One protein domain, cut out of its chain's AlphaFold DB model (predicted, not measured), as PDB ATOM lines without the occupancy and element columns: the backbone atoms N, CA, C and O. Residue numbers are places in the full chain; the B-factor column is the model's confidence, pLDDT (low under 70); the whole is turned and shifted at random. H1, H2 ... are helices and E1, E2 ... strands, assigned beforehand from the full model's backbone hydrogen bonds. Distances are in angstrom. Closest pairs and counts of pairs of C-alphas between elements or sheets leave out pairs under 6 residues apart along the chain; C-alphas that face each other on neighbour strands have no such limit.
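Overview. This is residues 8 to 69 of the 176 residues of an uncharacterized protein of uncultured Sulfurovum sp (UniProt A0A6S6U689). With little regular structure, this elongated domain has a short two-stranded antiparallel ribbon, E1 and E2, in its middle, the loop holding H1 beyond one end and the free tail, residues 8 to 14, sticking out beyond the other. The 62 printed residues run E1, H1, E2, H2; the class is mixed, with 18 residues in named elements. It is loose, radius of gyration of the C-alphas 13.4 A, spanning 42 by 22 by 18 A.

Arrangement. E1, residues 18 to 21, and E2, residues 42 to 45, are antiparallel at 139 degrees; N 20 and O 43, 2.9 A apart, are within hydrogen-bond range. The closest C-alphas of E2 and H2, residues 60 to 63, are Thr 45 and Asp 60, 6.7 A apart. H1, residues 28 to 33, and H2 are apart. Every O i to N i+4 pair in H1 is within hydrogen-bond range; H2 is too short for one.

Along the chain. E1, 10.0 A long, begins at C-alpha 18 (-3.047, 18.316, 30.552). E2 measures 9.4 A, H1 8.6 A and H2 5.0 A, ending at C-alpha 63 (0.207, 12.149, 42.095).

Size, cuts and confidence. The farthest C-alphas, Thr 10 and Asp 32, are 42.9 A apart. The printed part has no cut; the E2 to H2 link is long. pLDDT is under 70 at residues 8 to 15, 50 to 52 and 54.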
ATOM      1  N   GLY A   8      -8.498  33.723  43.239       42.81
ATOM      2  CA  GLY A   8      -7.563  32.658  42.848       42.81
ATOM      3  C   GLY A   8      -7.194  32.601  41.361       42.81
ATOM      4  O   GLY A   8      -6.218  31.955  41.011       42.81
ATOM      5  N   LEU A   9      -7.916  33.300  40.479       37.94
ATOM      6  CA  LEU A   9      -7.581  33.369  39.049       37.94
ATOM      7  C   LEU A   9      -6.859  34.688  38.732       37.94
ATOM      8  O   LEU A   9      -7.422  35.590  38.113       37.94
ATOM      9  N   THR A  10      -5.624  34.844  39.210       37.44
ATOM     10  CA  THR A  10      -4.754  35.954  38.792       37.44
ATOM     11  C   THR A  10      -4.018  35.572  37.506       37.44
ATOM     12  O   THR A  10      -3.126  34.734  37.542       37.44
ATOM     13  N   SER A  11      -4.430  36.174  36.387       38.94
ATOM     14  CA  SER A  11      -3.630  36.562  35.204       38.94
ATOM     15  C   SER A  11      -2.368  35.753  34.831       38.94
ATOM     16  O   SER A  11      -1.322  36.344  34.562       38.94
ATOM     17  N   ALA A  12      -2.455  34.432  34.743       39.38
ATOM     18  CA  ALA A  12      -1.491  33.612  34.012       39.38
ATOM     19  C   ALA A  12      -2.248  32.891  32.890       39.38
ATOM     20  O   ALA A  12      -3.438  32.626  33.052       39.38
ATOM     21  N   SER A  13      -1.582  32.685  31.750       42.88
ATOM     22  CA  SER A  13      -2.042  32.057  30.500       42.88
ATOM     23  C   SER A  13      -3.199  31.062  30.650       42.88
ATOM     24  O   SER A  13      -3.225  30.350  31.652       42.88
ATOM     25  N   PRO A  14      -4.122  30.947  29.667       46.00
ATOM     26  CA  PRO A  14      -5.199  29.962  29.738       46.00
ATOM     27  C   PRO A  14      -4.588  28.598  30.057       46.00
ATOM     28  O   PRO A  14      -3.809  28.058  29.274       46.00
ATOM     29  N   LEU A  15      -4.865  28.109  31.264       61.44
ATOM     30  CA  LEU A  15      -4.385  26.828  31.749       61.44
ATOM     31  C   LEU A  15      -5.130  25.766  30.936       61.44
ATOM     32  O   LEU A  15      -6.236  25.371  31.295       61.44
ATOM     33  N   TYR A  16      -4.579  25.388  29.781       71.62
ATOM     34  CA  TYR A  16      -5.098  24.291  28.962       71.62
ATOM     35  C   TYR A  16      -5.106  23.006  29.793       71.62
ATOM     36  O   TYR A  16      -4.199  22.828  30.583       71.62
ATOM     37  N   PRO A  17      -6.065  22.090  29.675       82.69
ATOM     38  CA  PRO A  17      -5.949  20.815  30.380       82.69
ATOM     39  C   PRO A  17      -4.672  20.065  29.956       82.69
ATOM     40  O   PRO A  17      -4.271  20.142  28.792       82.69
ATOM     41  N   THR A  18      -4.045  19.344  30.885       87.19
ATOM     42  CA  THR A  18      -3.047  18.316  30.552       87.19
ATOM     43  C   THR A  18      -3.758  16.988  30.312       87.19
ATOM     44  O   THR A  18      -4.888  16.802  30.765       87.19
ATOM     45  N   ILE A  19      -3.136  16.094  29.543       90.50
ATOM     46  CA  ILE A  19      -3.627  14.726  29.367       90.50
ATOM     47  C   ILE A  19      -2.780  13.823  30.244       90.50
ATOM     48  O   ILE A  19      -1.570  13.758  30.052       90.50
ATOM     49  N   GLU A  20      -3.433  13.133  31.167       90.88
ATOM     50  CA  GLU A  20      -2.790  12.244  32.127       90.88
ATOM     51  C   GLU A  20      -3.414  10.859  32.074       90.88
ATOM     52  O   GLU A  20      -4.585  10.695  31.726       90.88
ATOM     53  N   HIS A  21      -2.627   9.844  32.422       93.44
ATOM     54  CA  HIS A  21      -3.083   8.458  32.386       93.44
ATOM     55  C   HIS A  21      -3.587   8.010  33.758       93.44
ATOM     56  O   HIS A  21      -2.880   8.193  34.748       93.44
ATOM     57  N   TYR A  22      -4.770   7.395  33.846       94.81
ATOM     58  CA  TYR A  22      -5.288   6.838  35.104       94.81
ATOM     59  C   TYR A  22      -4.331   5.767  35.654       94.81
ATOM     60  O   TYR A  22      -3.828   5.904  36.768       94.81
ATOM     61  N   ILE A  23      -3.981   4.783  34.823       95.25
ATOM     62  CA  ILE A  23      -2.864   3.858  35.031       95.25
ATOM     63  C   ILE A  23      -1.629   4.441  34.343       95.25
ATOM     64  O   ILE A  23      -1.573   4.517  33.113       95.25
ATOM     65  N   ALA A  24      -0.631   4.849  35.129       94.19
ATOM     66  CA  ALA A  24       0.555   5.534  34.620       94.19
ATOM     67  C   ALA A  24       1.351   4.693  33.600       94.19
ATOM     68  O   ALA A  24       1.566   3.491  33.786       94.19
ATOM     69  N   GLN A  25       1.870   5.356  32.560       93.19
ATOM     70  CA  GLN A  25       2.599   4.740  31.435       93.19
ATOM     71  C   GLN A  25       3.833   3.929  31.860       93.19
ATOM     72  O   GLN A  25       4.255   2.982  31.201       93.19
ATOM     73  N   THR A  26       4.459   4.318  32.971       92.06
ATOM     74  CA  THR A  26       5.693   3.692  33.452       92.06
ATOM     75  C   THR A  26       5.452   2.339  34.119       92.06
ATOM     76  O   THR A  26       6.402   1.560  34.264       92.06
ATOM     77  N   THR A  27       4.204   2.042  34.496       92.62
ATOM     78  CA  THR A  27       3.832   0.810  35.195       92.62
ATOM     79  C   THR A  27       3.957  -0.415  34.289       92.62
ATOM     80  O   THR A  27       3.849  -0.337  33.063       92.62
ATOM     81  N   LYS A  28       4.184  -1.583  34.900       93.88
ATOM     82  CA  LYS A  28       4.205  -2.863  34.179       93.88
ATOM     83  C   LYS A  28       2.845  -3.162  33.541       93.88
ATOM     84  O   LYS A  28       2.803  -3.585  32.396       93.88
ATOM     85  N   GLU A  29       1.760  -2.881  34.260       93.56
ATOM     86  CA  GLU A  29       0.392  -3.053  33.766       93.56
ATOM     87  C   GLU A  29       0.136  -2.249  32.489       93.56
ATOM     88  O   GLU A  29      -0.411  -2.792  31.531       93.56
ATOM     89  N   SER A  30       0.580  -0.986  32.447       94.88
ATOM     90  CA  SER A  30       0.442  -0.158  31.250       94.88
ATOM     91  C   SER A  30       1.179  -0.752  30.052       94.88
ATOM     92  O   SER A  30       0.601  -0.857  28.973       94.88
ATOM     93  N   LYS A  31       2.421  -1.211  30.254       94.12
ATOM     94  CA  LYS A  31       3.256  -1.800  29.194       94.12
ATOM     95  C   LYS A  31       2.710  -3.128  28.679       94.12
ATOM     96  O   LYS A  31       2.688  -3.342  27.474       94.12
ATOM     97  N   ASP A  32       2.265  -4.002  29.576       96.44
ATOM     98  CA  ASP A  32       1.758  -5.326  29.204       96.44
ATOM     99  C   ASP A  32       0.433  -5.238  28.429       96.44
ATOM    100  O   ASP A  32       0.148  -6.100  27.598       96.44
ATOM    101  N   ASN A  33      -0.367  -4.194  28.682       95.88
ATOM    102  CA  ASN A  33      -1.704  -4.027  28.107       95.88
ATOM    103  C   ASN A  33      -1.815  -2.871  27.091       95.88
ATOM    104  O   ASN A  33      -2.914  -2.599  26.614       95.88
ATOM    105  N   ASN A  34      -0.710  -2.203  26.735       94.50
ATOM    106  CA  ASN A  34      -0.671  -1.033  25.840       94.50
ATOM    107  C   ASN A  34      -1.618   0.115  26.269       94.50
ATOM    108  O   ASN A  34      -2.293   0.733  25.445       94.50
ATOM    109  N   LEU A  35      -1.696   0.398  27.578       95.56
ATOM    110  CA  LEU A  35      -2.605   1.422  28.127       95.56
ATOM    111  C   LEU A  35      -2.112   2.860  27.913       95.56
ATOM    112  O   LEU A  35      -2.821   3.811  28.236       95.56
ATOM    113  N   ASP A  36      -0.895   3.033  27.407       92.31
ATOM    114  CA  ASP A  36      -0.319   4.323  27.030       92.31
ATOM    115  C   ASP A  36      -1.047   4.955  25.834       92.31
ATOM    116  O   ASP A  36      -1.113   6.180  25.734       92.31
ATOM    117  N   THR A  37      -1.648   4.128  24.973       93.31
ATOM    118  CA  THR A  37      -2.419   4.542  23.790       93.31
ATOM    119  C   THR A  37      -3.932   4.344  23.935       93.31
ATOM    120  O   THR A  37      -4.689   4.735  23.044       93.31
ATOM    121  N   ASP A  38      -4.404   3.794  25.060       95.19
ATOM    122  CA  ASP A  38      -5.835   3.637  25.326       95.19
ATOM    123  C   ASP A  38      -6.461   4.961  25.790       95.19
ATOM    124  O   ASP A  38      -6.232   5.430  26.906       95.19
ATOM    125  N   TYR A  39      -7.324   5.543  24.956       93.75
ATOM    126  CA  TYR A  39      -8.074   6.757  25.289       93.75
ATOM    127  C   TYR A  39      -8.960   6.613  26.529       93.75
ATOM    128  O   TYR A  39      -9.242   7.613  27.182       93.75
ATOM    129  N   LYS A  40      -9.399   5.399  26.885       93.19
ATOM    130  CA  LYS A  40     -10.159   5.170  28.124       93.19
ATOM    131  C   LYS A  40      -9.292   5.310  29.370       93.19
ATOM    132  O   LYS A  40      -9.834   5.523  30.445       93.19
ATOM    133  N   ASN A  41      -7.975   5.213  29.220       95.12
ATOM    134  CA  ASN A  41      -7.006   5.447  30.278       95.12
ATOM    135  C   ASN A  41      -6.535   6.913  30.317       95.12
ATOM    136  O   ASN A  41      -5.801   7.269  31.228       95.12
ATOM    137  N   MET A  42      -6.936   7.769  29.366       94.12
ATOM    138  CA  MET A  42      -6.504   9.169  29.271       94.12
ATOM    139  C   MET A  42      -7.561  10.135  29.819       94.12
ATOM    140  O   MET A  42      -8.721  10.123  29.404       94.12
ATOM    141  N   LEU A  43      -7.142  11.028  30.709       92.19
ATOM    142  CA  LEU A  43      -7.985  12.000  31.396       92.19
ATOM    143  C   LEU A  43      -7.477  13.418  31.148       92.19
ATOM    144  O   LEU A  43      -6.282  13.683  31.222       92.19
ATOM    145  N   ALA A  44      -8.399  14.348  30.910       89.44
ATOM    146  CA  ALA A  44      -8.082  15.770  30.928       89.44
ATOM    147  C   ALA A  44      -8.016  16.261  32.383       89.44
ATOM    148  O   ALA A  44      -9.032  16.278  33.081       89.44
ATOM    149  N   THR A  45      -6.839  16.684  32.835       86.81
ATOM    150  CA  THR A  45      -6.593  17.124  34.215       86.81
ATOM    151  C   THR A  45      -6.206  18.596  34.282       86.81
ATOM    152  O   THR A  45      -5.839  19.228  33.288       86.81
ATOM    153  N   CYS A  46      -6.319  19.185  35.474       83.94
ATOM    154  CA  CYS A  46      -5.815  20.534  35.700       83.94
ATOM    155  C   CYS A  46      -4.282  20.524  35.818       83.94
ATOM    156  O   CYS A  46      -3.696  19.528  36.227       83.94
ATOM    157  N   HIS A  47      -3.654  21.677  35.574       81.69
ATOM    158  CA  HIS A  47      -2.213  21.902  35.783       81.69
ATOM    159  C   HIS A  47      -1.755  21.815  37.245       81.69
ATOM    160  O   HIS A  47      -0.624  22.175  37.538       81.69
ATOM    161  N   GLY A  48      -2.637  21.473  38.188       77.62
ATOM    162  CA  GLY A  48      -2.247  21.137  39.556       77.62
ATOM    163  C   GLY A  48      -1.440  22.189  40.317       77.62
ATOM    164  O   GLY A  48      -0.720  21.819  41.232       77.62
ATOM    165  N   ASN A  49      -1.514  23.472  39.934       71.62
ATOM    166  CA  ASN A  49      -0.612  24.527  40.410       71.62
ATOM    167  C   ASN A  49       0.874  24.132  40.257       71.62
ATOM    168  O   ASN A  49       1.637  24.235  41.214       71.62
ATOM    169  N   ASP A  50       1.268  23.703  39.045       65.50
ATOM    170  CA  ASP A  50       2.617  23.262  38.638       65.50
ATOM    171  C   ASP A  50       3.675  24.381  38.690       65.50
ATOM    172  O   ASP A  50       4.319  24.778  37.718       65.50
ATOM    173  N   LYS A  51       3.846  24.942  39.883       63.56
ATOM    174  CA  LYS A  51       5.011  25.722  40.262       63.56
ATOM    175  C   LYS A  51       6.169  24.751  40.479       63.56
ATOM    176  O   LYS A  51       5.986  23.571  40.766       63.56
ATOM    177  N   LYS A  52       7.392  25.280  40.421       63.81
ATOM    178  CA  LYS A  52       8.616  24.515  40.720       63.81
ATOM    179  C   LYS A  52       8.654  23.936  42.140       63.81
ATOM    180  O   LYS A  52       9.508  23.104  42.411       63.81
ATOM    181  N   ASP A  53       7.779  24.406  43.021       74.56
ATOM    182  CA  ASP A  53       7.684  23.983  44.409       74.56
ATOM    183  C   ASP A  53       6.770  22.745  44.541       74.56
ATOM    184  O   ASP A  53       5.566  22.870  44.291       74.56
ATOM    185  N   PRO A  54       7.318  21.568  44.904       66.31
ATOM    186  CA  PRO A  54       6.550  20.334  45.069       66.31
ATOM    187  C   PRO A  54       5.420  20.448  46.097       66.31
ATOM    188  O   PRO A  54       4.348  19.891  45.871       66.31
ATOM    189  N   ASP A  55       5.610  21.232  47.162       73.00
ATOM    190  CA  ASP A  55       4.635  21.373  48.257       73.00
ATOM    191  C   ASP A  55       3.397  22.183  47.839       73.00
ATOM    192  O   ASP A  55       2.397  22.270  48.554       73.00
ATOM    193  N   ASN A  56       3.449  22.784  46.650       82.94
ATOM    194  CA  ASN A  56       2.390  23.602  46.092       82.94
ATOM    195  C   ASN A  56       1.616  22.907  44.964       82.94
ATOM    196  O   ASN A  56       0.818  23.572  44.302       82.94
ATOM    197  N   LYS A  57       1.804  21.599  44.751       88.44
ATOM    198  CA  LYS A  57       1.097  20.842  43.711       88.44
ATOM    199  C   LYS A  57      -0.179  20.180  44.230       88.44
ATOM    200  O   LYS A  57      -0.283  19.828  45.401       88.44
ATOM    201  N   HIS A  58      -1.157  19.995  43.350       91.00
ATOM    202  CA  HIS A  58      -2.385  19.250  43.625       91.00
ATOM    203  C   HIS A  58      -2.877  18.498  42.383       91.00
ATOM    204  O   HIS A  58      -2.367  18.688  41.281       91.00
ATOM    205  N   CYS A  59      -3.909  17.673  42.551       89.19
ATOM    206  CA  CYS A  59      -4.449  16.787  41.523       89.19
ATOM    207  C   CYS A  59      -3.338  15.923  40.898       89.19
ATOM    208  O   CYS A  59      -2.514  15.362  41.619       89.19
ATOM    209  N   ASP A  60      -3.305  15.813  39.571       86.94
ATOM    210  CA  ASP A  60      -2.393  14.899  38.888       86.94
ATOM    211  C   ASP A  60      -0.916  15.278  39.061       86.94
ATOM    212  O   ASP A  60      -0.064  14.422  39.294       86.94
ATOM    213  N   SER A  61      -0.619  16.583  39.102       87.31
ATOM    214  CA  SER A  61       0.740  17.085  39.335       87.31
ATOM    215  C   SER A  61       1.305  16.696  40.708       87.31
ATOM    216  O   SER A  61       2.524  16.686  40.869       87.31
ATOM    217  N   SER A  62       0.442  16.395  41.689       91.06
ATOM    218  CA  SER A  62       0.831  15.851  43.001       91.06
ATOM    219  C   SER A  62       1.034  14.333  42.955       91.06
ATOM    220  O   SER A  62       1.982  13.820  43.543       91.06
ATOM    221  N   ARG A  63       0.180  13.615  42.212       91.19
ATOM    222  CA  ARG A  63       0.207  12.149  42.095       91.19
ATOM    223  C   ARG A  63       1.503  11.622  41.476       91.19
ATOM    224  O   ARG A  63       2.041  10.606  41.919       91.19
ATOM    225  N   GLY A  64       1.965  12.260  40.400       87.88
ATOM    226  CA  GLY A  64       3.025  11.702  39.560       87.88
ATOM    227  C   GLY A  64       2.621  10.336  38.991       87.88
ATOM    228  O   GLY A  64       1.532  10.184  38.448       87.88
ATOM    229  N   SER A  65       3.485   9.322  39.127       90.75
ATOM    230  CA  SER A  65       3.230   7.964  38.614       90.75
ATOM    231  C   SER A  65       2.721   6.971  39.664       90.75
ATOM    232  O   SER A  65       2.764   5.763  39.421       90.75
ATOM    233  N   ALA A  66       2.331   7.438  40.852       93.56
ATOM    234  CA  ALA A  66       1.808   6.557  41.889       93.56
ATOM    235  C   ALA A  66       0.428   6.002  41.476       93.56
ATOM    236  O   ALA A  66      -0.399   6.761  40.961       93.56
ATOM    237  N   PRO A  67       0.171   4.696  41.670       94.12
ATOM    238  CA  PRO A  67      -1.133   4.116  41.380       94.12
ATOM    239  C   PRO A  67      -2.170   4.571  42.412       94.12
ATOM    240  O   PRO A  67      -1.845   4.721  43.590       94.12
ATOM    241  N   PHE A  68      -3.416   4.737  41.969       94.19
ATOM    242  CA  PHE A  68      -4.551   4.897  42.875       94.19
ATOM    243  C   PHE A  68      -4.866   3.585  43.584       94.19
ATOM    244  O   PHE A  68      -4.730   2.509  42.995       94.19
ATOM    245  N   LYS A  69      -5.317   3.679  44.832       95.81
ATOM    246  CA  LYS A  69      -5.722   2.517  45.627       95.81
ATOM    247  C   LYS A  69      -7.215   2.224  45.514       95.81
ATOM    248  O   LYS A  69      -7.606   1.061  45.534       95.81
TER     249      LYS A  69